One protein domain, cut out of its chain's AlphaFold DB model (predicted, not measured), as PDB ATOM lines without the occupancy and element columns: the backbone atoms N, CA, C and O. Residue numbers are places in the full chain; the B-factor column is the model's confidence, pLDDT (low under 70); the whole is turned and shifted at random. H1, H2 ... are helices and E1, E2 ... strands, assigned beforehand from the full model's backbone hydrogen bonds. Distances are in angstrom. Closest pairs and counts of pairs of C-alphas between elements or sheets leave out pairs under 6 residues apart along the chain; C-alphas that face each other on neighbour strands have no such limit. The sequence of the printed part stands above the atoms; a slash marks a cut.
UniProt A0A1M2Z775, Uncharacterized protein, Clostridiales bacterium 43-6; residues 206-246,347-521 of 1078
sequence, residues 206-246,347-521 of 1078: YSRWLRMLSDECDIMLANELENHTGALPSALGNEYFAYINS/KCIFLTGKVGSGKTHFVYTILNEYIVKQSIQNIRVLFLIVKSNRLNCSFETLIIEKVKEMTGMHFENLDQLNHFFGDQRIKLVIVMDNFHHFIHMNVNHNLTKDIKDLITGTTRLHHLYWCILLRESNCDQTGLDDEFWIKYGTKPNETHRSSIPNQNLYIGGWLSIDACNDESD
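Overview. This is residues 206 to 246 and 347 to 521 of the 1078 residues of an uncharacterized protein of Clostridiales bacterium 43-6 (UniProt A0A1M2Z775). A strongly twisted sheet of five parallel strands forms the core, with helices round it: H4 covers one face, H1 crosses H4 farther out, and H6, H8 and H10 are on the other side. H5 packs on edge strand E2, and H7 and H9 cap the C-terminal ends of the inner strands; residues 494 to 499 stick out. The 216 printed residues hold eleven named helices and five named strands, in the order H1 H2 H3 E1 H4 E2 H5 H6 E3 H7 H8 E4 H9 H10 E5 H11, class mixed. The whole is compact, with a radius of gyration of the C-alphas of 17.0 A and spans of 46 by 45 by 37 A.

Arrangement. The sheet runs E2, residues 380 to 386, E3, 426 to 432, E4, 464 to 471, E1, 348 to 353, and E5, 510 to 512. Within hydrogen-bond range are N 384 and O 429 at 2.9 A, N 467 and O 430 at 2.8 A, N 351 and O 468 at 2.8 A, and N 511 and O 350 at 2.8 A. H4, residues 359 to 372, has a height over the sheet of 8.6 A and runs along the strands, at 3 degrees to E4 on the local plane. H1, residues 206 to 221, only grazes the sheet; it touches H4 at a steep tilt of 40 degrees, opposite ways, the closest C-alphas being Cys 217 and Tyr 364, 6.7 A apart. H5, residues 395 to 407, lies over E2; H6, 414 to 423, lies over none of the strands. With H5 and H6 between them, E2 and E3 form a strand-helix-strand unit, parallel neighbours with a right-handed crossover; so do E3 and E4 with H7, residues 435 to 441, and H8, 447 to 458. Split units, their strands not neighbours, are E1, H4, E2 and E4, H9 and H10, E5, both right-handed; H9 is residues 472 to 478, H10 483 to 488. H7 and H9 are on the face opposite to H4. H3, residues 235 to 244, touches H11, 513 to 519, the closest C-alphas, Ala 235 and Cys 516, being 5.9 A apart. H2, residues 226 to 229, is not on the sheet. Every O i to N i+4 pair is within range except in H9, with 0 of 3 but 3 of 4 O i to N i+3 pairs; H2 is too short for one.

Along the chain. H1 begins at C-alpha 206 (18.928, -8.189, 46.547) and is 21.2 A long; E4 is 23.7 A, H4 20.2 A. H11 ends at C-alpha 519 (-8.126, 15.221, 43.058).

Size, cuts and confidence. The farthest C-alphas, Asn 392 and Ser 498, are 50.2 A apart. Residues 247 to 346 are not printed; C-alphas 246 and 347 are 8.1 A apart. The link from H10 to E5 is long. Mean pLDDT of the printed part is 72.8, and residues 214 to 235 and 490 to 504 are among those under 70.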
ATOM      1  N   TYR A 206      20.203  -8.840  46.286       70.94
ATOM      2  CA  TYR A 206      18.928  -8.189  46.547       70.94
ATOM      3  C   TYR A 206      18.784  -7.837  48.032       70.94
ATOM      4  O   TYR A 206      18.445  -6.705  48.352       70.94
ATOM      5  N   SER A 207      19.144  -8.747  48.942       70.31
ATOM      6  CA  SER A 207      19.117  -8.492  50.392       70.31
ATOM      7  C   SER A 207      20.087  -7.386  50.812       70.31
ATOM      8  O   SER A 207      19.742  -6.541  51.636       70.31
ATOM      9  N   ARG A 208      21.298  -7.360  50.237       70.62
ATOM     10  CA  ARG A 208      22.280  -6.294  50.481       70.62
ATOM     11  C   ARG A 208      21.767  -4.943  49.988       70.62
ATOM     12  O   ARG A 208      21.871  -3.961  50.716       70.62
ATOM     13  N   TRP A 209      21.185  -4.909  48.791       77.06
ATOM     14  CA  TRP A 209      20.597  -3.697  48.227       77.06
ATOM     15  C   TRP A 209      19.434  -3.195  49.083       77.06
ATOM     16  O   TRP A 209      19.384  -2.015  49.404       77.06
ATOM     17  N   LEU A 210      18.526  -4.083  49.500       72.19
ATOM     18  CA  LEU A 210      17.406  -3.723  50.370       72.19
ATOM     19  C   LEU A 210      17.870  -3.155  51.711       72.19
ATOM     20  O   LEU A 210      17.263  -2.207  52.187       72.19
ATOM     21  N   ARG A 211      18.947  -3.690  52.303       72.44
ATOM     22  CA  ARG A 211      19.522  -3.125  53.533       72.44
ATOM     23  C   ARG A 211      20.031  -1.703  53.305       72.44
ATOM     24  O   ARG A 211      19.661  -0.817  54.055       72.44
ATOM     25  N   MET A 212      20.803  -1.477  52.242       70.88
ATOM     26  CA  MET A 212      21.302  -0.135  51.920       70.88
ATOM     27  C   MET A 212      20.172   0.850  51.603       70.88
ATOM     28  O   MET A 212      20.225   1.990  52.048       70.88
ATOM     29  N   LEU A 213      19.145   0.412  50.867       70.56
ATOM     30  CA  LEU A 213      17.951   1.224  50.631       70.56
ATOM     31  C   LEU A 213      17.200   1.506  51.928       70.56
ATOM     32  O   LEU A 213      16.745   2.623  52.091       70.56
ATOM     33  N   SER A 214      17.083   0.535  52.840       68.25
ATOM     34  CA  SER A 214      16.491   0.751  54.164       68.25
ATOM     35  C   SER A 214      17.270   1.809  54.935       68.25
ATOM     36  O   SER A 214      16.655   2.722  55.457       68.25
ATOM     37  N   ASP A 215      18.603   1.746  54.936       67.12
ATOM     38  CA  ASP A 215      19.444   2.736  55.613       67.12
ATOM     39  C   ASP A 215      19.284   4.136  54.978       67.12
ATOM     40  O   ASP A 215      19.159   5.136  55.684       67.12
ATOM     41  N   GLU A 216      19.245   4.230  53.642       65.50
ATOM     42  CA  GLU A 216      18.974   5.490  52.930       65.50
ATOM     43  C   GLU A 216      17.561   6.017  53.216       65.50
ATOM     44  O   GLU A 216      17.385   7.215  53.445       65.50
ATOM     45  N   CYS A 217      16.568   5.127  53.232       64.44
ATOM     46  CA  CYS A 217      15.194   5.425  53.597       64.44
ATOM     47  C   CYS A 217      15.134   5.933  55.034       64.44
ATOM     48  O   CYS A 217      14.619   7.019  55.227       64.44
ATOM     49  N   ASP A 218      15.719   5.255  56.016       60.78
ATOM     50  CA  ASP A 218      15.699   5.656  57.426       60.78
ATOM     51  C   ASP A 218      16.338   7.041  57.638       60.78
ATOM     52  O   ASP A 218      15.782   7.891  58.340       60.78
ATOM     53  N   ILE A 219      17.452   7.331  56.954       56.53
ATOM     54  CA  ILE A 219      18.103   8.655  56.972       56.53
ATOM     55  C   ILE A 219      17.190   9.745  56.378       56.53
ATOM     56  O   ILE A 219      17.199  10.890  56.838       56.53
ATOM     57  N   MET A 220      16.400   9.411  55.356       55.88
ATOM     58  CA  MET A 220      15.533  10.356  54.641       55.88
ATOM     59  C   MET A 220      14.122  10.463  55.250       55.88
ATOM     60  O   MET A 220      13.516  11.533  55.172       55.88
ATOM     61  N   LEU A 221      13.636   9.404  55.902       53.38
ATOM     62  CA  LEU A 221      12.359   9.249  56.615       53.38
ATOM     63  C   LEU A 221      12.394   9.809  58.031       53.38
ATOM     64  O   LEU A 221      11.340  10.151  58.565       53.38
ATOM     65  N   ALA A 222      13.587  10.062  58.579       50.75
ATOM     66  CA  ALA A 222      13.768  11.014  59.675       50.75
ATOM     67  C   ALA A 222      13.094  12.387  59.399       50.75
ATOM     68  O   ALA A 222      12.980  13.212  60.301       50.75
ATOM     69  N   ASN A 223      12.598  12.622  58.173       52.22
ATOM     70  CA  ASN A 223      11.706  13.707  57.780       52.22
ATOM     71  C   ASN A 223      10.209  13.273  57.706       52.22
ATOM     72  O   ASN A 223       9.606  13.161  56.640       52.22
ATOM     73  N   GLU A 224       9.629  13.027  58.879       53.78
ATOM     74  CA  GLU A 224       8.275  13.303  59.424       53.78
ATOM     75  C   GLU A 224       6.937  13.100  58.650       53.78
ATOM     76  O   GLU A 224       5.892  13.086  59.302       53.78
ATOM     77  N   LEU A 225       6.869  12.888  57.328       53.97
ATOM     78  CA  LEU A 225       5.569  12.833  56.607       53.97
ATOM     79  C   LEU A 225       4.941  11.429  56.443       53.97
ATOM     80  O   LEU A 225       3.793  11.320  56.007       53.97
ATOM     81  N   GLU A 226       5.646  10.345  56.789       46.00
ATOM     82  CA  GLU A 226       5.224   8.952  56.524       46.00
ATOM     83  C   GLU A 226       3.844   8.587  57.093       46.00
ATOM     84  O   GLU A 226       3.013   8.010  56.386       46.00
ATOM     85  N   ASN A 227       3.548   9.017  58.320       47.62
ATOM     86  CA  ASN A 227       2.334   8.609  59.031       47.62
ATOM     87  C   ASN A 227       1.035   9.224  58.480       47.62
ATOM     88  O   ASN A 227      -0.047   8.737  58.799       47.62
ATOM     89  N   HIS A 228       1.115  10.289  57.677       52.50
ATOM     90  CA  HIS A 228      -0.057  11.103  57.331       52.50
ATOM     91  C   HIS A 228      -0.554  10.918  55.894       52.50
ATOM     92  O   HIS A 228      -1.722  11.176  55.612       52.50
ATOM     93  N   THR A 229       0.304  10.459  54.982       51.44
ATOM     94  CA  THR A 229      -0.026  10.319  53.551       51.44
ATOM     95  C   THR A 229       0.178   8.905  53.008       51.44
ATOM     96  O   THR A 229      -0.407   8.579  51.977       51.44
ATOM     97  N   GLY A 230       0.933   8.038  53.697       51.88
ATOM     98  CA  GLY A 230       1.295   6.701  53.204       51.88
ATOM     99  C   GLY A 230       0.133   5.705  53.061       51.88
ATOM    100  O   GLY A 230       0.241   4.742  52.310       51.88
ATOM    101  N   ALA A 231      -0.997   5.941  53.738       54.16
ATOM    102  CA  ALA A 231      -2.159   5.045  53.725       54.16
ATOM    103  C   ALA A 231      -3.258   5.432  52.712       54.16
ATOM    104  O   ALA A 231      -4.253   4.714  52.588       54.16
ATOM    105  N   LEU A 232      -3.124   6.565  52.012       55.44
ATOM    106  CA  LEU A 232      -4.185   7.083  51.146       55.44
ATOM    107  C   LEU A 232      -4.039   6.542  49.711       55.44
ATOM    108  O   LEU A 232      -3.022   6.801  49.063       55.44
ATOM    109  N   PRO A 233      -5.043   5.828  49.164       56.25
ATOM    110  CA  PRO A 233      -5.046   5.467  47.753       56.25
ATOM    111  C   PRO A 233      -5.138   6.746  46.911       56.25
ATOM    112  O   PRO A 233      -6.166   7.418  46.899       56.25
ATOM    113  N   SER A 234      -4.057   7.087  46.211       64.00
ATOM    114  CA  SER A 234      -3.982   8.278  45.361       64.00
ATOM    115  C   SER A 234      -3.990   7.905  43.878       64.00
ATOM    116  O   SER A 234      -3.506   6.837  43.485       64.00
ATOM    117  N   ALA A 235      -4.494   8.809  43.028       69.12
ATOM    118  CA  ALA A 235      -4.368   8.685  41.570       69.12
ATOM    119  C   ALA A 235      -2.902   8.448  41.151       69.12
ATOM    120  O   ALA A 235      -2.615   7.637  40.272       69.12
ATOM    121  N   LEU A 236      -1.978   9.084  41.871       75.25
ATOM    122  CA  LEU A 236      -0.537   8.955  41.710       75.25
ATOM    123  C   LEU A 236      -0.029   7.522  41.976       75.25
ATOM    124  O   LEU A 236       0.779   7.008  41.202       75.25
ATOM    125  N   GLY A 237      -0.540   6.844  43.012       73.44
ATOM    126  CA  GLY A 237      -0.236   5.434  43.277       73.44
ATOM    127  C   GLY A 237      -0.654   4.531  42.115       73.44
ATOM    128  O   GLY A 237       0.143   3.722  41.645       73.44
ATOM    129  N   ASN A 238      -1.866   4.716  41.582       72.62
ATOM    130  CA  ASN A 238      -2.358   3.940  40.437       72.62
ATOM    131  C   ASN A 238      -1.499   4.135  39.178       72.62
ATOM    132  O   ASN A 238      -1.161   3.154  38.512       72.62
ATOM    133  N   GLU A 239      -1.122   5.380  38.869       74.44
ATOM    134  CA  GLU A 239      -0.249   5.689  37.728       74.44
ATOM    135  C   GLU A 239       1.138   5.059  37.895       74.44
ATOM    136  O   GLU A 239       1.688   4.480  36.955       74.44
ATOM    137  N   TYR A 240       1.682   5.079  39.112       78.06
ATOM    138  CA  TYR A 240       2.955   4.436  39.402       78.06
ATOM    139  C   TYR A 240       2.892   2.909  39.317       78.06
ATOM    140  O   TYR A 240       3.756   2.298  38.690       78.06
ATOM    141  N   PHE A 241       1.856   2.272  39.872       74.12
ATOM    142  CA  PHE A 241       1.676   0.825  39.737       74.12
ATOM    143  C   PHE A 241       1.520   0.415  38.271       74.12
ATOM    144  O   PHE A 241       2.098  -0.592  37.862       74.12
ATOM    145  N   ALA A 242       0.793   1.190  37.459       73.25
ATOM    146  CA  ALA A 242       0.697   0.951  36.020       73.25
ATOM    147  C   ALA A 242       2.057   1.094  35.318       73.25
ATOM    148  O   ALA A 242       2.393   0.296  34.442       73.25
ATOM    149  N   TYR A 243       2.853   2.079  35.731       79.38
ATOM    150  CA  TYR A 243       4.196   2.326  35.227       79.38
ATOM    151  C   TYR A 243       5.149   1.144  35.479       79.38
ATOM    152  O   TYR A 243       5.733   0.612  34.532       79.38
ATOM    153  N   ILE A 244       5.264   0.658  36.717       73.88
ATOM    154  CA  ILE A 244       6.187  -0.445  37.041       73.88
ATOM    155  C   ILE A 244       5.668  -1.822  36.632       73.88
ATOM    156  O   ILE A 244       6.474  -2.707  36.339       73.88
ATOM    157  N   ASN A 245       4.348  -2.014  36.553       71.62
ATOM    158  CA  ASN A 245       3.742  -3.254  36.065       71.62
ATOM    159  C   ASN A 245       3.549  -3.258  34.550       71.62
ATOM    160  O   ASN A 245       3.035  -4.234  34.005       71.62
ATOM    161  N   SER A 246       3.981  -2.199  33.860       69.69
ATOM    162  CA  SER A 246       3.953  -2.165  32.407       69.69
ATOM    163  C   SER A 246       4.708  -3.368  31.834       69.69
ATOM    164  O   SER A 246       5.849  -3.678  32.215       69.69
ATOM    165  N   LYS A 347       8.383   3.665  30.408       74.81
ATOM    166  CA  LYS A 347       9.608   3.463  31.188       74.81
ATOM    167  C   LYS A 347      10.178   4.769  31.731       74.81
ATOM    168  O   LYS A 347      11.226   4.748  32.367       74.81
ATOM    169  N   CYS A 348       9.475   5.879  31.526       83.94
ATOM    170  CA  CYS A 348       9.724   7.106  32.252       83.94
ATOM    171  C   CYS A 348       8.454   7.547  32.980       83.94
ATOM    172  O   CYS A 348       7.385   7.620  32.377       83.94
ATOM    173  N   ILE A 349       8.590   7.859  34.265       86.44
ATOM    174  CA  ILE A 349       7.617   8.621  35.036       86.44
ATOM    175  C   ILE A 349       8.243   9.975  35.368       86.44
ATOM    176  O   ILE A 349       9.304  10.067  35.985       86.44
ATOM    177  N   PHE A 350       7.610  11.037  34.894       89.25
ATOM    178  CA  PHE A 350       8.061  12.405  35.110       89.25
ATOM    179  C   PHE A 350       7.096  13.063  36.083       89.25
ATOM    180  O   PHE A 350       5.900  13.105  35.819       89.25
ATOM    181  N   LEU A 351       7.597  13.534  37.217       89.88
ATOM    182  CA  LEU A 351       6.798  14.085  38.303       89.88
ATOM    183  C   LEU A 351       7.113  15.569  38.446       89.88
ATOM    184  O   LEU A 351       8.277  15.953  38.538       89.88
ATOM    185  N   THR A 352       6.084  16.406  38.497       91.31
ATOM    186  CA  THR A 352       6.228  17.837  38.771       91.31
ATOM    187  C   THR A 352       5.313  18.268  39.904       91.31
ATOM    188  O   THR A 352       4.268  17.668  40.144       91.31
ATOM    189  N   GLY A 353       5.710  19.307  40.628       87.25
ATOM    190  CA  GLY A 353       4.856  19.916  41.637       87.25
ATOM    191  C   GLY A 353       5.573  20.914  42.532       87.25
ATOM    192  O   GLY A 353       6.810  21.010  42.530       87.25
ATOM    193  N   LYS A 354       4.805  21.644  43.334       81.81
ATOM    194  CA  LYS A 354       5.291  22.653  44.280       81.81
ATOM    195  C   LYS A 354       6.197  22.047  45.351       81.81
ATOM    196  O   LYS A 354       6.243  20.829  45.561       81.81
ATOM    197  N   VAL A 355       6.933  22.900  46.057       78.06
ATOM    198  CA  VAL A 355       7.625  22.504  47.293       78.06
ATOM    199  C   VAL A 355       6.576  22.102  48.333       78.06
ATOM    200  O   VAL A 355       5.545  22.761  48.450       78.06
ATOM    201  N   GLY A 356       6.804  20.996  49.043       74.88
ATOM    202  CA  GLY A 356       5.849  20.478  50.030       74.88
ATOM    203  C   GLY A 356       4.642  19.722  49.451       74.88
ATOM    204  O   GLY A 356       3.759  19.328  50.205       74.88
ATOM    205  N   SER A 357       4.603  19.469  48.137       78.62
ATOM    206  CA  SER A 357       3.566  18.636  47.493       78.62
ATOM    207  C   SER A 357       3.698  17.135  47.785       78.62
ATOM    208  O   SER A 357       2.803  16.369  47.450       78.62
ATOM    209  N   GLY A 358       4.804  16.698  48.397       76.75
ATOM    210  CA  GLY A 358       5.028  15.293  48.741       76.75
ATOM    211  C   GLY A 358       5.697  14.451  47.649       76.75
ATOM    212  O   GLY A 358       5.644  13.236  47.731       76.75
ATOM    213  N   LYS A 359       6.358  15.044  46.644       82.81
ATOM    214  CA  LYS A 359       7.035  14.280  45.564       82.81
ATOM    215  C   LYS A 359       8.103  13.313  46.078       82.81
ATOM    216  O   LYS A 359       8.076  12.127  45.779       82.81
ATOM    217  N   THR A 360       9.019  13.848  46.874       77.31
ATOM    218  CA  THR A 360      10.098  13.116  47.536       77.31
ATOM    219  C   THR A 360       9.510  12.046  48.464       77.31
ATOM    220  O   THR A 360       9.838  10.872  48.344       77.31
ATOM    221  N   HIS A 361       8.534  12.428  49.296       74.69
ATOM    222  CA  HIS A 361       7.794  11.517  50.178       74.69
ATOM    223  C   HIS A 361       7.105  10.362  49.429       74.69
ATOM    224  O   HIS A 361       7.181   9.214  49.860       74.69
ATOM    225  N   PHE A 362       6.483  10.644  48.285       76.56
ATOM    226  CA  PHE A 362       5.816   9.650  47.455       76.56
ATOM    227  C   PHE A 362       6.786   8.574  46.961       76.56
ATOM    228  O   PHE A 362       6.492   7.384  47.082       76.56
ATOM    229  N   VAL A 363       7.955   8.983  46.454       74.94
ATOM    230  CA  VAL A 363       8.997   8.035  46.045       74.94
ATOM    231  C   VAL A 363       9.386   7.144  47.222       74.94
ATOM    232  O   VAL A 363       9.409   5.930  47.061       74.94
ATOM    233  N   TYR A 364       9.614   7.709  48.411       72.50
ATOM    234  CA  TYR A 364       9.977   6.922  49.596       72.50
ATOM    235  C   TYR A 364       8.872   5.994  50.085       72.50
ATOM    236  O   TYR A 364       9.154   4.857  50.445       72.50
ATOM    237  N   THR A 365       7.615   6.427  50.045       70.88
ATOM    238  CA  THR A 365       6.481   5.571  50.419       70.88
ATOM    239  C   THR A 365       6.443   4.333  49.539       70.88
ATOM    240  O   THR A 365       6.305   3.220  50.033       70.88
ATOM    241  N   ILE A 366       6.636   4.510  48.233       70.50
ATOM    242  CA  ILE A 366       6.750   3.391  47.303       70.50
ATOM    243  C   ILE A 366       7.947   2.509  47.653       70.50
ATOM    244  O   ILE A 366       7.800   1.288  47.671       70.50
ATOM    245  N   LEU A 367       9.120   3.097  47.915       68.50
ATOM    246  CA  LEU A 367      10.305   2.337  48.321       68.50
ATOM    247  C   LEU A 367       9.975   1.431  49.512       68.50
ATOM    248  O   LEU A 367      10.169   0.218  49.423       68.50
ATOM    249  N   ASN A 368       9.378   1.991  50.563       64.19
ATOM    250  CA  ASN A 368       8.987   1.266  51.769       64.19
ATOM    251  C   ASN A 368       7.919   0.209  51.500       64.19
ATOM    252  O   ASN A 368       8.060  -0.931  51.939       64.19
ATOM    253  N   GLU A 369       6.869   0.533  50.744       66.62
ATOM    254  CA  GLU A 369       5.832  -0.437  50.397       66.62
ATOM    255  C   GLU A 369       6.409  -1.641  49.651       66.62
ATOM    256  O   GLU A 369       5.993  -2.766  49.920       66.62
ATOM    257  N   TYR A 370       7.374  -1.436  48.752       66.44
ATOM    258  CA  TYR A 370       8.035  -2.519  48.019       66.44
ATOM    259  C   TYR A 370       9.056  -3.286  48.866       66.44
ATOM    260  O   TYR A 370       9.203  -4.497  48.681       66.44
ATOM    261  N   ILE A 371       9.717  -2.625  49.822       61.66
ATOM    262  CA  ILE A 371      10.567  -3.286  50.821       61.66
ATOM    263  C   ILE A 371       9.718  -4.181  51.742       61.66
ATOM    264  O   ILE A 371      10.156  -5.282  52.073       61.66
ATOM    265  N   VAL A 372       8.504  -3.753  52.117       52.75
ATOM    266  CA  VAL A 372       7.624  -4.440  53.085       52.75
ATOM    267  C   VAL A 372       6.699  -5.483  52.432       52.75
ATOM    268  O   VAL A 372       6.550  -6.591  52.952       52.75
ATOM    269  N   LYS A 373       6.077  -5.191  51.279       55.59
ATOM    270  CA  LYS A 373       5.133  -6.088  50.572       55.59
ATOM    271  C   LYS A 373       5.874  -7.057  49.637       55.59
ATOM    272  O   LYS A 373       5.688  -7.052  48.423       55.59
ATOM    273  N   GLN A 374       6.692  -7.943  50.202       55.97
ATOM    274  CA  GLN A 374       7.553  -8.873  49.448       55.97
ATOM    275  C   GLN A 374       6.875 -10.139  48.871       55.97
ATOM    276  O   GLN A 374       7.576 -11.074  48.493       55.97
ATOM    277  N   SER A 375       5.545 -10.245  48.781       41.00
ATOM    278  CA  SER A 375       4.922 -11.585  48.688       41.00
ATOM    279  C   SER A 375       3.967 -11.896  47.530       41.00
ATOM    280  O   SER A 375       3.385 -12.977  47.557       41.00
ATOM    281  N   ILE A 376       3.772 -11.052  46.504       41.91
ATOM    282  CA  ILE A 376       2.640 -11.298  45.569       41.91
ATOM    283  C   ILE A 376       2.994 -11.315  44.066       41.91
ATOM    284  O   ILE A 376       2.221 -11.862  43.280       41.91
ATOM    285  N   GLN A 377       4.159 -10.832  43.612       49.81
ATOM    286  CA  GLN A 377       4.487 -10.829  42.173       49.81
ATOM    287  C   GLN A 377       5.938 -11.253  41.891       49.81
ATOM    288  O   GLN A 377       6.869 -10.795  42.537       49.81
ATOM    289  N   ASN A 378       6.134 -12.131  40.896       56.78
ATOM    290  CA  ASN A 378       7.416 -12.724  40.460       56.78
ATOM    291  C   ASN A 378       8.438 -11.721  39.854       56.78
ATOM    292  O   ASN A 378       9.279 -12.117  39.041       56.78
ATOM    293  N   ILE A 379       8.348 -10.431  40.179       62.06
ATOM    294  CA  ILE A 379       9.196  -9.355  39.654       62.06
ATOM    295  C   ILE A 379       9.743  -8.560  40.839       62.06
ATOM    296  O   ILE A 379       8.975  -8.033  41.639       62.06
ATOM    297  N   ARG A 380      11.072  -8.454  40.931       74.38
ATOM    298  CA  ARG A 380      11.760  -7.658  41.957       74.38
ATOM    299  C   ARG A 380      12.035  -6.261  41.415       74.38
ATOM    300  O   ARG A 380      12.559  -6.133  40.312       74.38
ATOM    301  N   VAL A 381      11.712  -5.224  42.178       76.25
ATOM    302  CA  VAL A 381      12.025  -3.834  41.820       76.25
ATOM    303  C   VAL A 381      13.164  -3.347  42.709       76.25
ATOM    304  O   VAL A 381      13.139  -3.558  43.920       76.25
ATOM    305  N   LEU A 382      14.178  -2.748  42.091       77.81
ATOM    306  CA  LEU A 382      15.290  -2.066  42.738       77.81
ATOM    307  C   LEU A 382      15.251  -0.594  42.375       77.81
ATOM    308  O   LEU A 382      14.891  -0.235  41.255       77.81
ATOM    309  N   PHE A 383      15.677   0.242  43.308       81.12
ATOM    310  CA  PHE A 383      15.710   1.680  43.129       81.12
ATOM    311  C   PHE A 383      17.124   2.198  43.309       81.12
ATOM    312  O   PHE A 383      17.847   1.740  44.192       81.12
ATOM    313  N   LEU A 384      17.496   3.149  42.461       84.25
ATOM    314  CA  LEU A 384      18.761   3.858  42.527       84.25
ATOM    315  C   LEU A 384      18.477   5.355  42.615       84.25
ATOM    316  O   LEU A 384      18.026   5.946  41.635       84.25
ATOM    317  N   ILE A 385      18.750   5.962  43.768       80.25
ATOM    318  CA  ILE A 385      18.568   7.399  43.978       80.25
ATOM    319  C   ILE A 385      19.846   8.127  43.566       80.25
ATOM    320  O   ILE A 385      20.922   7.915  44.124       80.25
ATOM    321  N   VAL A 386      19.724   9.011  42.581       78.38
ATOM    322  CA  VAL A 386      20.815   9.851  42.090       78.38
ATOM    323  C   VAL A 386      20.634  11.257  42.657       78.38
ATOM    324  O   VAL A 386      19.630  11.915  42.387       78.38
ATOM    325  N   LYS A 387      21.610  11.719  43.447       70.50
ATOM    326  CA  LYS A 387      21.643  13.068  44.039       70.50
ATOM    327  C   LYS A 387      22.517  14.015  43.212       70.50
ATOM    328  O   LYS A 387      23.446  13.578  42.533       70.50
ATOM    329  N   SER A 388      22.211  15.312  43.268       62.84
ATOM    330  CA  SER A 388      22.936  16.360  42.545       62.84
ATOM    331  C   SER A 388      24.297  16.630  43.186       62.84
ATOM    332  O   SER A 388      24.398  17.425  44.116       62.84
ATOM    333  N   ASN A 389      25.342  15.988  42.670       59.03
ATOM    334  CA  ASN A 389      26.734  16.348  42.940       59.03
ATOM    335  C   ASN A 389      27.371  16.859  41.637       59.03
ATOM    336  O   ASN A 389      26.874  16.545  40.551       59.03
ATOM    337  N   ARG A 390      28.474  17.622  41.713       54.50
ATOM    338  CA  ARG A 390      29.250  17.982  40.510       54.50
ATOM    339  C   ARG A 390      29.633  16.704  39.761       54.50
ATOM    340  O   ARG A 390      30.313  15.839  40.312       54.50
ATOM    341  N   LEU A 391      29.157  16.580  38.526       59.00
ATOM    342  CA  LEU A 391      29.401  15.407  37.699       59.00
ATOM    343  C   LEU A 391      30.759  15.568  37.022       59.00
ATOM    344  O   LEU A 391      30.888  16.278  36.031       59.00
ATOM    345  N   ASN A 392      31.774  14.893  37.559       61.03
ATOM    346  CA  ASN A 392      33.073  14.764  36.890       61.03
ATOM    347  C   ASN A 392      33.077  13.622  35.852       61.03
ATOM    348  O   ASN A 392      34.055  13.449  35.128       61.03
ATOM    349  N   CYS A 393      32.003  12.830  35.786       67.25
ATOM    350  CA  CYS A 393      31.839  11.681  34.899       67.25
ATOM    351  C   CYS A 393      30.480  11.719  34.178       67.25
ATOM    352  O   CYS A 393      29.597  12.511  34.512       67.25
ATOM    353  N   SER A 394      30.308  10.863  33.165       75.81
ATOM    354  CA  SER A 394      29.026  10.732  32.463       75.81
ATOM    355  C   SER A 394      27.948  10.123  33.373       75.81
ATOM    356  O   SER A 394      28.257   9.317  34.251       75.81
ATOM    357  N   PHE A 395      26.671  10.446  33.135       79.50
ATOM    358  CA  PHE A 395      25.559   9.854  33.895       79.50
ATOM    359  C   PHE A 395      25.514   8.325  33.812       79.50
ATOM    360  O   PHE A 395      25.171   7.672  34.793       79.50
ATOM    361  N   GLU A 396      25.871   7.750  32.663       83.94
ATOM    362  CA  GLU A 396      25.978   6.297  32.510       83.94
ATOM    363  C   GLU A 396      27.026   5.717  33.469       83.94
ATOM    364  O   GLU A 396      26.740   4.764  34.195       83.94
ATOM    365  N   THR A 397      28.208   6.336  33.534       83.50
ATOM    366  CA  THR A 397      29.274   5.937  34.461       83.50
ATOM    367  C   THR A 397      28.811   6.037  35.912       83.50
ATOM    368  O   THR A 397      29.010   5.095  36.672       83.50
ATOM    369  N   LEU A 398      28.115   7.119  36.275       81.62
ATOM    370  CA  LEU A 398      27.577   7.314  37.621       81.62
ATOM    371  C   LEU A 398      26.603   6.197  38.028       81.62
ATOM    372  O   LEU A 398      26.663   5.698  39.152       81.62
ATOM    373  N   ILE A 399      25.709   5.789  37.120       85.94
ATOM    374  CA  ILE A 399      24.754   4.698  37.367       85.94
ATOM    375  C   ILE A 399      25.506   3.387  37.614       85.94
ATOM    376  O   ILE A 399      25.207   2.672  38.570       85.94
ATOM    377  N   ILE A 400      26.495   3.081  36.771       87.56
ATOM    378  CA  ILE A 400      27.305   1.862  36.871       87.56
ATOM    379  C   ILE A 400      28.107   1.838  38.176       87.56
ATOM    380  O   ILE A 400      28.116   0.818  38.865       87.56
ATOM    381  N   GLU A 401      28.750   2.948  38.538       82.25
ATOM    382  CA  GLU A 401      29.523   3.073  39.777       82.25
ATOM    383  C   GLU A 401      28.638   2.902  41.006       82.25
ATOM    384  O   GLU A 401      28.968   2.112  41.889       82.25
ATOM    385  N   LYS A 402      27.465   3.541  41.035       79.44
ATOM    386  CA  LYS A 402      26.523   3.379  42.146       79.44
ATOM    387  C   LYS A 402      26.006   1.951  42.275       79.44
ATOM    388  O   LYS A 402      25.951   1.403  43.372       79.44
ATOM    389  N   VAL A 403      25.678   1.311  41.154       83.00
ATOM    390  CA  VAL A 403      25.278  -0.101  41.149       83.00
ATOM    391  C   VAL A 403      26.428  -0.984  41.634       83.00
ATOM    392  O   VAL A 403      26.192  -1.935  42.379       83.00
ATOM    393  N   LYS A 404      27.676  -0.671  41.271       83.44
ATOM    394  CA  LYS A 404      28.870  -1.377  41.747       83.44
ATOM    395  C   LYS A 404      29.086  -1.202  43.247       83.44
ATOM    396  O   LYS A 404      29.344  -2.197  43.918       83.44
ATOM    397  N   GLU A 405      28.942   0.008  43.786       76.06
ATOM    398  CA  GLU A 405      29.003   0.271  45.232       76.06
ATOM    399  C   GLU A 405      27.975  -0.580  45.994       76.06
ATOM    400  O   GLU A 405      28.301  -1.212  47.003       76.06
ATOM    401  N   MET A 406      26.746  -0.657  45.472       72.38
ATOM    402  CA  MET A 406      25.638  -1.362  46.122       72.38
ATOM    403  C   MET A 406      25.738  -2.892  46.000       72.38
ATOM    404  O   MET A 406      25.495  -3.623  46.961       72.38
ATOM    405  N   THR A 407      26.112  -3.402  44.824       73.69
ATOM    406  CA  THR A 407      26.129  -4.851  44.526       73.69
ATOM    407  C   THR A 407      27.484  -5.513  44.755       73.69
ATOM    408  O   THR A 407      27.554  -6.737  44.878       73.69
ATOM    409  N   GLY A 408      28.568  -4.735  44.770       74.62
ATOM    410  CA  GLY A 408      29.944  -5.227  44.680       74.62
ATOM    411  C   GLY A 408      30.325  -5.786  43.302       74.62
ATOM    412  O   GLY A 408      31.407  -6.350  43.159       74.62
ATOM    413  N   MET A 409      29.454  -5.676  42.290       79.56
ATOM    414  CA  MET A 409      29.692  -6.203  40.944       79.56
ATOM    415  C   MET A 409      30.157  -5.121  39.981       79.56
ATOM    416  O   MET A 409      29.663  -4.000  39.995       79.56
ATOM    417  N   HIS A 410      31.091  -5.479  39.104       83.69
ATOM    418  CA  HIS A 410      31.563  -4.587  38.058       83.69
ATOM    419  C   HIS A 410      30.761  -4.794  36.773       83.69
ATOM    420  O   HIS A 410      30.618  -5.927  36.315       83.69
ATOM    421  N   PHE A 411      30.315  -3.696  36.168       86.75
ATOM    422  CA  PHE A 411      29.716  -3.665  34.835       86.75
ATOM    423  C   PHE A 411      30.501  -2.673  33.976       86.75
ATOM    424  O   PHE A 411      31.000  -1.679  34.496       86.75
ATOM    425  N   GLU A 412      30.675  -2.956  32.690       84.38
ATOM    426  CA  GLU A 412      31.390  -2.056  31.772       84.38
ATOM    427  C   GLU A 412      30.451  -1.032  31.123       84.38
ATOM    428  O   GLU A 412      30.885   0.052  30.746       84.38
ATOM    429  N   ASN A 413      29.167  -1.375  30.981       87.25
ATOM    430  CA  ASN A 413      28.143  -0.549  30.343       87.25
ATOM    431  C   ASN A 413      26.731  -0.916  30.839       87.25
ATOM    432  O   ASN A 413      26.530  -1.934  31.515       87.25
ATOM    433  N   LEU A 414      25.734  -0.102  30.473       87.62
ATOM    434  CA  LEU A 414      24.337  -0.352  30.847       87.62
ATOM    435  C   LEU A 414      23.720  -1.590  30.171       87.62
ATOM    436  O   LEU A 414      22.771  -2.158  30.715       87.62
ATOM    437  N   ASP A 415      24.245  -2.047  29.028       86.00
ATOM    438  CA  ASP A 415      23.765  -3.263  28.353       86.00
ATOM    439  C   ASP A 415      24.049  -4.519  29.198       86.00
ATOM    440  O   ASP A 415      23.147  -5.329  29.435       86.00
ATOM    441  N   GLN A 416      25.277  -4.657  29.717       86.94
ATOM    442  CA  GLN A 416      25.670  -5.753  30.615       86.94
ATOM    443  C   GLN A 416      24.827  -5.758  31.893       86.94
ATOM    444  O   GLN A 416      24.347  -6.803  32.334       86.94
ATOM    445  N   LEU A 417      24.611  -4.573  32.461       87.12
ATOM    446  CA  LEU A 417      23.778  -4.372  33.640       87.12
ATOM    447  C   LEU A 417      22.313  -4.767  33.377       87.12
ATOM    448  O   LEU A 417      21.700  -5.472  34.178       87.12
ATOM    449  N   ASN A 418      21.757  -4.392  32.224       86.62
ATOM    450  CA  ASN A 418      20.408  -4.783  31.821       86.62
ATOM    451  C   ASN A 418      20.277  -6.299  31.596       86.62
ATOM    452  O   ASN A 418      19.255  -6.875  31.969       86.62
ATOM    453  N   HIS A 419      21.288  -6.950  31.011       84.50
ATOM    454  CA  HIS A 419      21.297  -8.406  30.835       84.50
ATOM    455  C   HIS A 419      21.275  -9.128  32.186       84.50
ATOM    456  O   HIS A 419      20.424  -9.988  32.416       84.50
ATOM    457  N   PHE A 420      22.127  -8.690  33.118       84.44
ATOM    458  CA  PHE A 420      22.167  -9.218  34.479       84.44
ATOM    459  C   PHE A 420      20.813  -9.090  35.194       84.44
ATOM    460  O   PHE A 420      20.322 -10.058  35.776       84.44
ATOM    461  N   PHE A 421      20.167  -7.922  35.125       83.06
ATOM    462  CA  PHE A 421      18.843  -7.746  35.726       83.06
ATOM    463  C   PHE A 421      17.753  -8.566  35.028       83.06
ATOM    464  O   PHE A 421      16.836  -9.047  35.698       83.06
ATOM    465  N   GLY A 422      17.871  -8.783  33.716       77.44
ATOM    466  CA  GLY A 422      16.966  -9.641  32.959       77.44
ATOM    467  C   GLY A 422      16.961 -11.087  33.438       77.44
ATOM    468  O   GLY A 422      15.888 -11.627  33.723       77.44
ATOM    469  N   ASP A 423      18.144 -11.674  33.623       78.00
ATOM    470  CA  ASP A 423      18.297 -13.048  34.119       78.00
ATOM    471  C   ASP A 423      17.694 -13.231  35.516       78.00
ATOM    472  O   ASP A 423      17.121 -14.274  35.832       78.00
ATOM    473  N   GLN A 424      17.771 -12.187  36.341       72.50
ATOM    474  CA  GLN A 424      17.281 -12.194  37.719       72.50
ATOM    475  C   GLN A 424      15.830 -11.715  37.865       72.50
ATOM    476  O   GLN A 424      15.312 -11.672  38.981       72.50
ATOM    477  N   ARG A 425      15.156 -11.356  36.759       75.75
ATOM    478  CA  ARG A 425      13.806 -10.750  36.751       75.75
ATOM    479  C   ARG A 425      13.700  -9.510  37.647       75.75
ATOM    480  O   ARG A 425      12.675  -9.272  38.292       75.75
ATOM    481  N   ILE A 426      14.768  -8.722  37.665       78.31
ATOM    482  CA  ILE A 426      14.857  -7.463  38.391       78.31
ATOM    483  C   ILE A 426      14.506  -6.313  37.437       78.31
ATOM    484  O   ILE A 426      14.831  -6.345  36.248       78.31
ATOM    485  N   LYS A 427      13.817  -5.293  37.949       82.38
ATOM    486  CA  LYS A 427      13.630  -3.989  37.305       82.38
ATOM    487  C   LYS A 427      14.388  -2.937  38.112       82.38
ATOM    488  O   LYS A 427      14.185  -2.862  39.316       82.38
ATOM    489  N   LEU A 428      15.233  -2.140  37.465       86.31
ATOM    490  CA  LEU A 428      15.952  -1.023  38.074       86.31
ATOM    491  C   LEU A 428      15.239   0.295  37.748       86.31
ATOM    492  O   LEU A 428      15.152   0.670  36.581       86.31
ATOM    493  N   VAL A 429      14.771   1.003  38.773       87.38
ATOM    494  CA  VAL A 429      14.189   2.346  38.688       87.38
ATOM    495  C   VAL A 429      15.225   3.370  39.143       87.38
ATOM    496  O   VAL A 429      15.604   3.413  40.310       87.38
ATOM    497  N   ILE A 430      15.671   4.216  38.225       89.44
ATOM    498  CA  ILE A 430      16.598   5.314  38.497       89.44
ATOM    499  C   ILE A 430      15.776   6.538  38.884       89.44
ATOM    500  O   ILE A 430      14.993   7.037  38.077       89.44
ATOM    501  N   VAL A 431      15.945   7.011  40.113       88.25
ATOM    502  CA  VAL A 431      15.258   8.180  40.659       88.25
ATOM    503  C   VAL A 431      16.202   9.377  40.626       88.25
ATOM    504  O   VAL A 431      17.252   9.358  41.264       88.25
ATOM    505  N   MET A 432      15.810  10.435  39.923       87.31
ATOM    506  CA  MET A 432      16.493  11.728  39.930       87.31
ATOM    507  C   MET A 432      15.624  12.741  40.669       87.31
ATOM    508  O   MET A 432      14.676  13.285  40.092       87.31
ATOM    509  N   ASP A 433      15.927  12.972  41.947       82.94
ATOM    510  CA  ASP A 433      15.222  13.985  42.737       82.94
ATOM    511  C   ASP A 433      15.791  15.387  42.470       82.94
ATOM    512  O   ASP A 433      16.986  15.546  42.233       82.94
ATOM    513  N   ASN A 434      14.931  16.405  42.498       78.12
ATOM    514  CA  ASN A 434      15.272  17.803  42.219       78.12
ATOM    515  C   ASN A 434      16.063  18.004  40.914       78.12
ATOM    516  O   ASN A 434      17.117  18.633  40.889       78.12
ATOM    517  N   PHE A 435      15.518  17.522  39.795       84.88
ATOM    518  CA  PHE A 435      16.178  17.531  38.487       84.88
ATOM    519  C   PHE A 435      16.736  18.905  38.059       84.88
ATOM    520  O   PHE A 435      17.838  19.000  37.525       84.88
ATOM    521  N   HIS A 436      16.018  19.983  38.367       81.25
ATOM    522  CA  HIS A 436      16.459  21.366  38.164       81.25
ATOM    523  C   HIS A 436      17.829  21.688  38.797       81.25
ATOM    524  O   HIS A 436      18.618  22.408  38.187       81.25
ATOM    525  N   HIS A 437      18.186  21.110  39.951       76.62
ATOM    526  CA  HIS A 437      19.514  21.302  40.553       76.62
ATOM    527  C   HIS A 437      20.637  20.786  39.647       76.62
ATOM    528  O   HIS A 437      21.687  21.419  39.536       76.62
ATOM    529  N   PHE A 438      20.410  19.667  38.954       75.69
ATOM    530  CA  PHE A 438      21.385  19.116  38.019       75.69
ATOM    531  C   PHE A 438      21.626  20.060  36.836       75.69
ATOM    532  O   PHE A 438      22.778  20.258  36.447       75.69
ATOM    533  N   ILE A 439      20.561  20.670  36.302       75.00
ATOM    534  CA  ILE A 439      20.632  21.641  35.198       75.00
ATOM    535  C   ILE A 439      21.452  22.867  35.626       75.00
ATOM    536  O   ILE A 439      22.337  23.307  34.895       75.00
ATOM    537  N   HIS A 440      21.206  23.386  36.833       68.69
ATOM    538  CA  HIS A 440      21.896  24.568  37.350       68.69
ATOM    539  C   HIS A 440      23.367  24.332  37.698       68.69
ATOM    540  O   HIS A 440      24.195  25.190  37.417       68.69
ATOM    541  N   MET A 441      23.723  23.193  38.296       63.12
ATOM    542  CA  MET A 441      25.114  22.937  38.698       63.12
ATOM    543  C   MET A 441      26.057  22.675  37.514       63.12
ATOM    544  O   MET A 441      27.273  22.752  37.676       63.12
ATOM    545  N   ASN A 442      25.516  22.404  36.322       60.97
ATOM    546  CA  ASN A 442      26.284  22.033  35.135       60.97
ATOM    547  C   ASN A 442      26.077  23.023  33.974       60.97
ATOM    548  O   ASN A 442      25.937  22.600  32.835       60.97
ATOM    549  N   VAL A 443      26.090  24.339  34.234       56.78
ATOM    550  CA  VAL A 443      25.804  25.408  33.239       56.78
ATOM    551  C   VAL A 443      26.616  25.292  31.933       56.78
ATOM    552  O   VAL A 443      26.144  25.693  30.872       56.78
ATOM    553  N   ASN A 444      27.823  24.719  31.985       48.69
ATOM    554  CA  ASN A 444      28.695  24.549  30.813       48.69
ATOM    555  C   ASN A 444      28.379  23.298  29.968       48.69
ATOM    556  O   ASN A 444      28.890  23.174  28.856       48.69
ATOM    557  N   HIS A 445      27.549  22.382  30.471       58.75
ATOM    558  CA  HIS A 445      27.115  21.168  29.784       58.75
ATOM    559  C   HIS A 445      25.611  21.235  29.515       58.75
ATOM    560  O   HIS A 445      24.822  21.587  30.389       58.75
ATOM    561  N   ASN A 446      25.178  20.878  28.302       71.31
ATOM    562  CA  ASN A 446      23.754  20.814  27.972       71.31
ATOM    563  C   ASN A 446      23.131  19.541  28.568       71.31
ATOM    564  O   ASN A 446      22.728  18.627  27.855       71.31
ATOM    565  N   LEU A 447      23.076  19.487  29.898       75.50
ATOM    566  CA  LEU A 447      22.742  18.295  30.664       75.50
ATOM    567  C   LEU A 447      21.347  17.756  30.345       75.50
ATOM    568  O   LEU A 447      21.133  16.548  30.276       75.50
ATOM    569  N   THR A 448      20.395  18.661  30.113       78.62
ATOM    570  CA  THR A 448      19.043  18.303  29.687       78.62
ATOM    571  C   THR A 448      19.081  17.521  28.379       78.62
ATOM    572  O   THR A 448      18.355  16.541  28.238       78.62
ATOM    573  N   LYS A 449      19.938  17.914  27.429       82.25
ATOM    574  CA  LYS A 449      20.135  17.170  26.185       82.25
ATOM    575  C   LYS A 449      20.817  15.828  26.442       82.25
ATOM    576  O   LYS A 449      20.318  14.822  25.961       82.25
ATOM    577  N   ASP A 450      21.876  15.794  27.245       80.81
ATOM    578  CA  ASP A 450      22.615  14.556  27.530       80.81
ATOM    579  C   ASP A 450      21.719  13.491  28.187       80.81
ATOM    580  O   ASP A 450      21.781  12.315  27.838       80.81
ATOM    581  N   ILE A 451      20.822  13.897  29.090       84.38
ATOM    582  CA  ILE A 451      19.841  12.995  29.711       84.38
ATOM    583  C   ILE A 451      18.773  12.558  28.711       84.38
ATOM    584  O   ILE A 451      18.401  11.387  28.699       84.38
ATOM    585  N   LYS A 452      18.286  13.462  27.851       86.44
ATOM    586  CA  LYS A 452      17.355  13.098  26.769       86.44
ATOM    587  C   LYS A 452      17.982  12.073  25.826       86.44
ATOM    588  O   LYS A 452      17.328  11.089  25.470       86.44
ATOM    589  N   ASP A 453      19.246  12.267  25.470       83.94
ATOM    590  CA  ASP A 453      20.015  11.370  24.613       83.94
ATOM    591  C   ASP A 453      20.261  10.026  25.319       83.94
ATOM    592  O   ASP A 453      20.043   8.972  24.720       83.94
ATOM    593  N   LEU A 454      20.597  10.039  26.615       85.50
ATOM    594  CA  LEU A 454      20.774   8.833  27.425       85.50
ATOM    595  C   LEU A 454      19.472   8.039  27.565       85.50
ATOM    596  O   LEU A 454      19.464   6.832  27.332       85.50
ATOM    597  N   ILE A 455      18.352   8.682  27.902       84.56
ATOM    598  CA  ILE A 455      17.040   8.022  27.981       84.56
ATOM    599  C   ILE A 455      16.681   7.450  26.611       84.56
ATOM    600  O   ILE A 455      16.334   6.275  26.511       84.56
ATOM    601  N   THR A 456      16.842   8.234  25.541       81.06
ATOM    602  CA  THR A 456      16.577   7.778  24.171       81.06
ATOM    603  C   THR A 456      17.423   6.551  23.819       81.06
ATOM    604  O   THR A 456      16.873   5.553  23.349       81.06
ATOM    605  N   GLY A 457      18.728   6.569  24.107       77.12
ATOM    606  CA  GLY A 457      19.651   5.460  23.844       77.12
ATOM    607  C   GLY A 457      19.435   4.229  24.733       77.12
ATOM    608  O   GLY A 457      19.675   3.099  24.303       77.12
ATOM    609  N   THR A 458      18.925   4.420  25.952       78.50
ATOM    610  CA  THR A 458      18.663   3.345  26.926       78.50
ATOM    611  C   THR A 458      17.248   2.780  26.845       78.50
ATOM    612  O   THR A 458      16.950   1.780  27.492       78.50
ATOM    613  N   THR A 459      16.370   3.319  25.995       71.19
ATOM    614  CA  THR A 459      15.006   2.786  25.800       71.19
ATOM    615  C   THR A 459      14.968   1.311  25.386       71.19
ATOM    616  O   THR A 459      14.028   0.586  25.756       71.19
ATOM    617  N   ARG A 460      16.011   0.833  24.688       72.31
ATOM    618  CA  ARG A 460      16.215  -0.586  24.345       72.31
ATOM    619  C   ARG A 460      16.404  -1.487  25.572       72.31
ATOM    620  O   ARG A 460      16.018  -2.650  25.530       72.31
ATOM    621  N   LEU A 461      16.890  -0.950  26.690       79.88
ATOM    622  CA  LEU A 461      17.156  -1.690  27.925       79.88
ATOM    623  C   LEU A 461      15.844  -2.012  28.649       79.88
ATOM    624  O   LEU A 461      15.191  -1.149  29.233       79.88
ATOM    625  N   HIS A 462      15.390  -3.258  28.545       77.06
ATOM    626  CA  HIS A 462      14.083  -3.727  29.022       77.06
ATOM    627  C   HIS A 462      13.857  -3.629  30.534       77.06
ATOM    628  O   HIS A 462      12.705  -3.516  30.948       77.06
ATOM    629  N   HIS A 463      14.924  -3.628  31.326       81.88
ATOM    630  CA  HIS A 463      14.872  -3.686  32.784       81.88
ATOM    631  C   HIS A 463      15.169  -2.344  33.455       81.88
ATOM    632  O   HIS A 463      15.153  -2.278  34.678       81.88
ATOM    633  N   LEU A 464      15.411  -1.288  32.676       85.50
ATOM    634  CA  LEU A 464      15.782   0.034  33.168       85.50
ATOM    635  C   LEU A 464      14.620   1.024  33.007       85.50
ATOM    636  O   LEU A 464      14.007   1.123  31.943       85.50
ATOM    637  N   TYR A 465      14.319   1.722  34.096       86.44
ATOM    638  CA  TYR A 465      13.171   2.601  34.292       86.44
ATOM    639  C   TYR A 465      13.653   3.935  34.882       86.44
ATOM    640  O   TYR A 465      14.598   3.956  35.664       86.44
ATOM    641  N   TRP A 466      12.998   5.043  34.541       88.38
ATOM    642  CA  TRP A 466      13.380   6.401  34.942       88.38
ATOM    643  C   TRP A 466      12.264   7.098  35.721       88.38
ATOM    644  O   TRP A 466      11.130   7.165  35.262       88.38
ATOM    645  N   CYS A 467      12.584   7.667  36.875       89.75
ATOM    646  CA  CYS A 467      11.693   8.500  37.673       89.75
ATOM    647  C   CYS A 467      12.360   9.859  37.893       89.75
ATOM    648  O   CYS A 467      13.330   9.950  38.639       89.75
ATOM    649  N   ILE A 468      11.866  10.913  37.243       90.69
ATOM    650  CA  ILE A 468      12.478  12.250  37.317       90.69
ATOM    651  C   ILE A 468      11.525  13.201  38.023       90.69
ATOM    652  O   ILE A 468      10.370  13.326  37.619       90.69
ATOM    653  N   LEU A 469      12.011  13.875  39.065       89.94
ATOM    654  CA  LEU A 469      11.228  14.803  39.869       89.94
ATOM    655  C   LEU A 469      11.689  16.235  39.602       89.94
ATOM    656  O   LEU A 469      12.862  16.574  39.756       89.94
ATOM    657  N   LEU A 470      10.746  17.097  39.239       88.88
ATOM    658  CA  LEU A 470      10.973  18.506  38.948       88.88
ATOM    659  C   LEU A 470      10.108  19.388  39.854       88.88
ATOM    660  O   LEU A 470       8.996  19.029  40.246       88.88
ATOM    661  N   ARG A 471      10.623  20.565  40.211       86.38
ATOM    662  CA  ARG A 471       9.832  21.593  40.887       86.38
ATOM    663  C   ARG A 471       8.990  22.333  39.852       86.38
ATOM    664  O   ARG A 471       9.505  22.715  38.807       86.38
ATOM    665  N   GLU A 472       7.713  22.572  40.149       87.06
ATOM    666  CA  GLU A 472       6.805  23.205  39.178       87.06
ATOM    667  C   GLU A 472       7.306  24.581  38.718       87.06
ATOM    668  O   GLU A 472       7.228  24.874  37.532       87.06
ATOM    669  N   SER A 473       7.900  25.387  39.606       83.88
ATOM    670  CA  SER A 473       8.489  26.699  39.275       83.88
ATOM    671  C   SER A 473       9.764  26.639  38.424       83.88
ATOM    672  O   SER A 473      10.362  27.677  38.179       83.88
ATOM    673  N   ASN A 474      10.202  25.452  38.003       84.12
ATOM    674  CA  ASN A 474      11.372  25.245  37.147       84.12
ATOM    675  C   ASN A 474      11.009  24.429  35.893       84.12
ATOM    676  O   ASN A 474      11.877  23.884  35.214       84.12
ATOM    677  N   CYS A 475       9.713  24.299  35.597       85.31
ATOM    678  CA  CYS A 475       9.220  23.581  34.425       85.31
ATOM    679  C   CYS A 475       9.712  24.178  33.097       85.31
ATOM    680  O   CYS A 475       9.959  23.434  32.146       85.31
ATOM    681  N   ASP A 476       9.892  25.497  33.035       83.31
ATOM    682  CA  ASP A 476      10.441  26.218  31.883       83.31
ATOM    683  C   ASP A 476      11.825  25.711  31.458       83.31
ATOM    684  O   ASP A 476      12.105  25.618  30.265       83.31
ATOM    685  N   GLN A 477      12.655  25.270  32.408       80.12
ATOM    686  CA  GLN A 477      14.014  24.772  32.148       80.12
ATOM    687  C   GLN A 477      14.052  23.484  31.320       80.12
ATOM    688  O   GLN A 477      15.078  23.145  30.726       80.12
ATOM    689  N   THR A 478      12.947  22.741  31.286       77.38
ATOM    690  CA  THR A 478      12.864  21.478  30.546       77.38
ATOM    691  C   THR A 478      12.307  21.650  29.135       77.38
ATOM    692  O   THR A 478      12.551  20.779  28.293       77.38
ATOM    693  N   GLY A 479      11.616  22.764  28.862       73.25
ATOM    694  CA  GLY A 479      10.807  22.966  27.660       73.25
ATOM    695  C   GLY A 479       9.621  22.001  27.641       73.25
ATOM    696  O   GLY A 479       9.710  20.933  27.049       73.25
ATOM    697  N   LEU A 480       8.518  22.348  28.308       71.31
ATOM    698  CA  LEU A 480       7.378  21.440  28.524       71.31
ATOM    699  C   LEU A 480       6.715  20.936  27.231       71.31
ATOM    700  O   LEU A 480       6.128  19.857  27.238       71.31
ATOM    701  N   ASP A 481       6.806  21.698  26.140       65.25
ATOM    702  CA  ASP A 481       6.297  21.289  24.823       65.25
ATOM    703  C   ASP A 481       7.313  20.507  23.980       65.25
ATOM    704  O   ASP A 481       7.055  20.230  22.808       65.25
ATOM    705  N   ASP A 482       8.472  20.157  24.540       76.19
ATOM    706  CA  ASP A 482       9.432  19.312  23.845       76.19
ATOM    707  C   ASP A 482       8.792  17.950  23.537       76.19
ATOM    708  O   ASP A 482       8.279  17.253  24.424       76.19
ATOM    709  N   GLU A 483       8.843  17.563  22.258       77.00
ATOM    710  CA  GLU A 483       8.339  16.280  21.771       77.00
ATOM    711  C   GLU A 483       8.891  15.107  22.584       77.00
ATOM    712  O   GLU A 483       8.194  14.107  22.758       77.00
ATOM    713  N   PHE A 484      10.105  15.233  23.132       82.25
ATOM    714  CA  PHE A 484      10.709  14.245  24.012       82.25
ATOM    715  C   PHE A 484       9.832  13.936  25.235       82.25
ATOM    716  O   PHE A 484       9.493  12.771  25.456       82.25
ATOM    717  N   TRP A 485       9.441  14.938  26.030       82.38
ATOM    718  CA  TRP A 485       8.715  14.693  27.286       82.38
ATOM    719  C   TRP A 485       7.324  14.127  27.017       82.38
ATOM    720  O   TRP A 485       6.894  13.185  27.680       82.38
ATOM    721  N   ILE A 486       6.661  14.629  25.973       76.81
ATOM    722  CA  ILE A 486       5.356  14.140  25.515       76.81
ATOM    723  C   ILE A 486       5.462  12.701  24.977       76.81
ATOM    724  O   ILE A 486       4.535  11.898  25.135       76.81
ATOM    725  N   LYS A 487       6.578  12.359  24.320       74.94
ATOM    726  CA  LYS A 487       6.826  11.024  23.767       74.94
ATOM    727  C   LYS A 487       7.156  10.004  24.849       74.94
ATOM    728  O   LYS A 487       6.619   8.907  24.773       74.94
ATOM    729  N   TYR A 488       8.029  10.322  25.803       77.19
ATOM    730  CA  TYR A 488       8.538   9.348  26.778       77.19
ATOM    731  C   TYR A 488       7.811   9.360  28.125       77.19
ATOM    732  O   TYR A 488       7.883   8.364  28.839       77.19
ATOM    733  N   GLY A 489       7.107  10.439  28.469       75.00
ATOM    734  CA  GLY A 489       6.365  10.537  29.723       75.00
ATOM    735  C   GLY A 489       5.189   9.567  29.801       75.00
ATOM    736  O   GLY A 489       4.708   9.048  28.786       75.00
ATOM    737  N   THR A 490       4.708   9.329  31.022       66.19
ATOM    738  CA  THR A 490       3.541   8.481  31.272       66.19
ATOM    739  C   THR A 490       2.334   9.058  30.537       66.19
ATOM    740  O   THR A 490       1.896  10.176  30.808       66.19
ATOM    741  N   LYS A 491       1.796   8.307  29.572       62.41
ATOM    742  CA  LYS A 491       0.523   8.651  28.936       62.41
ATOM    743  C   LYS A 491      -0.604   8.040  29.756       62.41
ATOM    744  O   LYS A 491      -0.482   6.881  30.154       62.41
ATOM    745  N   PRO A 492      -1.709   8.764  29.966       56.31
ATOM    746  CA  PRO A 492      -2.829   8.203  30.692       56.31
ATOM    747  C   PRO A 492      -3.351   6.960  29.957       56.31
ATOM    748  O   PRO A 492      -3.518   6.973  28.734       56.31
ATOM    749  N   ASN A 493      -3.575   5.870  30.694       46.19
ATOM    750  CA  ASN A 493      -3.974   4.580  30.129       46.19
ATOM    751  C   ASN A 493      -5.254   4.701  29.272       46.19
ATOM    752  O   ASN A 493      -6.362   4.806  29.792       46.19
ATOM    753  N   GLU A 494      -5.124   4.610  27.944       41.41
ATOM    754  CA  GLU A 494      -6.259   4.591  26.998       41.41
ATOM    755  C   GLU A 494      -7.095   3.291  27.068       41.41
ATOM    756  O   GLU A 494      -8.094   3.136  26.358       41.41
ATOM    757  N   THR A 495      -6.683   2.310  27.877       35.44
ATOM    758  CA  THR A 495      -7.227   0.943  27.867       35.44
ATOM    759  C   THR A 495      -8.605   0.802  28.520       35.44
ATOM    760  O   THR A 495      -9.292  -0.180  28.232       35.44
ATOM    761  N   HIS A 496      -9.081   1.786  29.287       33.53
ATOM    762  CA  HIS A 496     -10.442   1.790  29.836       33.53
ATOM    763  C   HIS A 496     -11.325   2.820  29.118       33.53
ATOM    764  O   HIS A 496     -11.422   3.981  29.495       33.53
ATOM    765  N   ARG A 497     -12.011   2.367  28.060       29.78
ATOM    766  CA  ARG A 497     -12.914   3.150  27.187       29.78
ATOM    767  C   ARG A 497     -14.176   3.739  27.858       29.78
ATOM    768  O   ARG A 497     -15.086   4.141  27.141       29.78
ATOM    769  N   SER A 498     -14.275   3.798  29.184       27.66
ATOM    770  CA  SER A 498     -15.495   4.246  29.885       27.66
ATOM    771  C   SER A 498     -15.315   5.435  30.827       27.66
ATOM    772  O   SER A 498     -16.296   5.905  31.391       27.66
ATOM    773  N   SER A 499     -14.115   5.985  30.957       31.81
ATOM    774  CA  SER A 499     -13.889   7.250  31.657       31.81
ATOM    775  C   SER A 499     -12.800   7.986  30.905       31.81
ATOM    776  O   SER A 499     -11.732   7.420  30.681       31.81
ATOM    777  N   ILE A 500     -13.080   9.209  30.460       35.09
ATOM    778  CA  ILE A 500     -12.072  10.113  29.899       35.09
ATOM    779  C   ILE A 500     -10.859  10.045  30.841       35.09
ATOM    780  O   ILE A 500     -11.031  10.342  32.023       35.09
ATOM    781  N   PRO A 501      -9.676   9.587  30.387       40.94
ATOM    782  CA  PRO A 501      -8.511   9.586  31.252       40.94
ATOM    783  C   PRO A 501      -8.310  11.007  31.773       40.94
ATOM    784  O   PRO A 501      -8.454  11.949  30.989       40.94
ATOM    785  N   ASN A 502      -8.010  11.175  33.064       55.59
ATOM    786  CA  ASN A 502      -7.869  12.485  33.698       55.59
ATOM    787  C   ASN A 502      -6.597  13.188  33.175       55.59
ATOM    788  O   ASN A 502      -5.600  13.347  33.872       55.59
ATOM    789  N   GLN A 503      -6.623  13.647  31.916       63.22
ATOM    790  CA  GLN A 503      -5.577  14.460  31.278       63.22
ATOM    791  C   GLN A 503      -5.261  15.717  32.098       63.22
ATOM    792  O   GLN A 503      -4.223  16.344  31.906       63.22
ATOM    793  N   ASN A 504      -6.162  16.078  33.012       68.38
ATOM    794  CA  ASN A 504      -6.022  17.123  34.014       68.38
ATOM    795  C   ASN A 504      -4.784  16.958  34.900       68.38
ATOM    796  O   ASN A 504      -4.262  17.965  35.366       68.38
ATOM    797  N   LEU A 505      -4.289  15.733  35.077       76.44
ATOM    798  CA  LEU A 505      -3.120  15.456  35.903       76.44
ATOM    799  C   LEU A 505      -1.788  15.764  35.208       76.44
ATOM    800  O   LEU A 505      -0.764  15.797  35.876       76.44
ATOM    801  N   TYR A 506      -1.769  16.005  33.894       82.06
ATOM    802  CA  TYR A 506      -0.529  16.064  33.116       82.06
ATOM    803  C   TYR A 506      -0.220  17.460  32.552       82.06
ATOM    804  O   TYR A 506      -1.112  18.188  32.107       82.06
ATOM    805  N   ILE A 507       1.072  17.796  32.502       85.56
ATOM    806  CA  ILE A 507       1.651  19.022  31.940       85.56
ATOM    807  C   ILE A 507       2.803  18.622  31.009       85.56
ATOM    808  O   ILE A 507       3.893  18.316  31.474       85.56
ATOM    809  N   GLY A 508       2.580  18.575  29.692       78.06
ATOM    810  CA  GLY A 508       3.668  18.300  28.735       78.06
ATOM    811  C   GLY A 508       4.361  16.940  28.930       78.06
ATOM    812  O   GLY A 508       5.569  16.827  28.767       78.06
ATOM    813  N   GLY A 509       3.621  15.911  29.361       79.88
ATOM    814  CA  GLY A 509       4.172  14.589  29.708       79.88
ATOM    815  C   GLY A 509       4.626  14.437  31.168       79.88
ATOM    816  O   GLY A 509       4.927  13.322  31.589       79.88
ATOM    817  N   TRP A 510       4.617  15.518  31.955       87.56
ATOM    818  CA  TRP A 510       4.877  15.500  33.398       87.56
ATOM    819  C   TRP A 510       3.583  15.313  34.186       87.56
ATOM    820  O   TRP A 510       2.621  16.047  33.979       87.56
ATOM    821  N   LEU A 511       3.556  14.369  35.117       87.81
ATOM    822  CA  LEU A 511       2.463  14.163  36.059       87.81
ATOM    823  C   LEU A 511       2.565  15.184  37.203       87.81
ATOM    824  O   LEU A 511       3.553  15.221  37.936       87.81
ATOM    825  N   SER A 512       1.551  16.032  37.343       87.44
ATOM    826  CA  SER A 512       1.444  17.038  38.396       87.44
ATOM    827  C   SER A 512       0.948  16.402  39.690       87.44
ATOM    828  O   SER A 512      -0.201  15.972  39.796       87.44
ATOM    829  N   ILE A 513       1.820  16.374  40.694       85.75
ATOM    830  CA  ILE A 513       1.509  15.848  42.024       85.75
ATOM    831  C   ILE A 513       0.522  16.758  42.748       85.75
ATOM    832  O   ILE A 513      -0.364  16.254  43.427       85.75
ATOM    833  N   ASP A 514       0.596  18.075  42.547       83.19
ATOM    834  CA  ASP A 514      -0.415  18.993  43.080       83.19
ATOM    835  C   ASP A 514      -1.809  18.658  42.536       83.19
ATOM    836  O   ASP A 514      -2.737  18.494  43.318       83.19
ATOM    837  N   ALA A 515      -1.944  18.423  41.224       81.44
ATOM    838  CA  ALA A 515      -3.225  18.017  40.643       81.44
ATOM    839  C   ALA A 515      -3.718  16.662  41.191       81.44
ATOM    840  O   ALA A 515      -4.918  16.485  41.403       81.44
ATOM    841  N   CYS A 516      -2.805  15.720  41.454       81.12
ATOM    842  CA  CYS A 516      -3.143  14.439  42.085       81.12
ATOM    843  C   CYS A 516      -3.617  14.621  43.537       81.12
ATOM    844  O   CYS A 516      -4.557  13.946  43.969       81.12
ATOM    845  N   ASN A 517      -2.967  15.519  44.282       79.56
ATOM    846  CA  ASN A 517      -3.310  15.841  45.662       79.56
ATOM    847  C   ASN A 517      -4.673  16.528  45.756       79.56
ATOM    848  O   ASN A 517      -5.455  16.183  46.639       79.56
ATOM    849  N   ASP A 518      -4.954  17.448  44.831       77.12
ATOM    850  CA  ASP A 518      -6.236  18.142  44.724       77.12
ATOM    851  C   ASP A 518      -7.362  17.163  44.366       77.12
ATOM    852  O   ASP A 518      -8.435  17.208  44.957       77.12
ATOM    853  N   GLU A 519      -7.130  16.237  43.426       77.44
ATOM    854  CA  GLU A 519      -8.126  15.221  43.058       77.44
ATOM    855  C   GLU A 519      -8.438  14.258  44.211       77.44
ATOM    856  O   GLU A 519      -9.583  13.835  44.366       77.44
ATOM    857  N   SER A 520      -7.430  13.924  45.019       75.25
ATOM    858  CA  SER A 520      -7.567  12.969  46.126       75.25
ATOM    859  C   SER A 520      -7.860  13.647  47.476       75.25
ATOM    860  O   SER A 520      -7.864  12.972  48.505       75.25
ATOM    861  N   ASP A 521      -8.081  14.970  47.498       76.31
ATOM    862  CA  ASP A 521      -8.307  15.769  48.710       76.31
ATOM    863  C   ASP A 521      -7.257  15.487  49.822       76.31
ATOM    864  O   ASP A 521      -7.596  15.371  51.007       76.31
TER     865      ASP A 521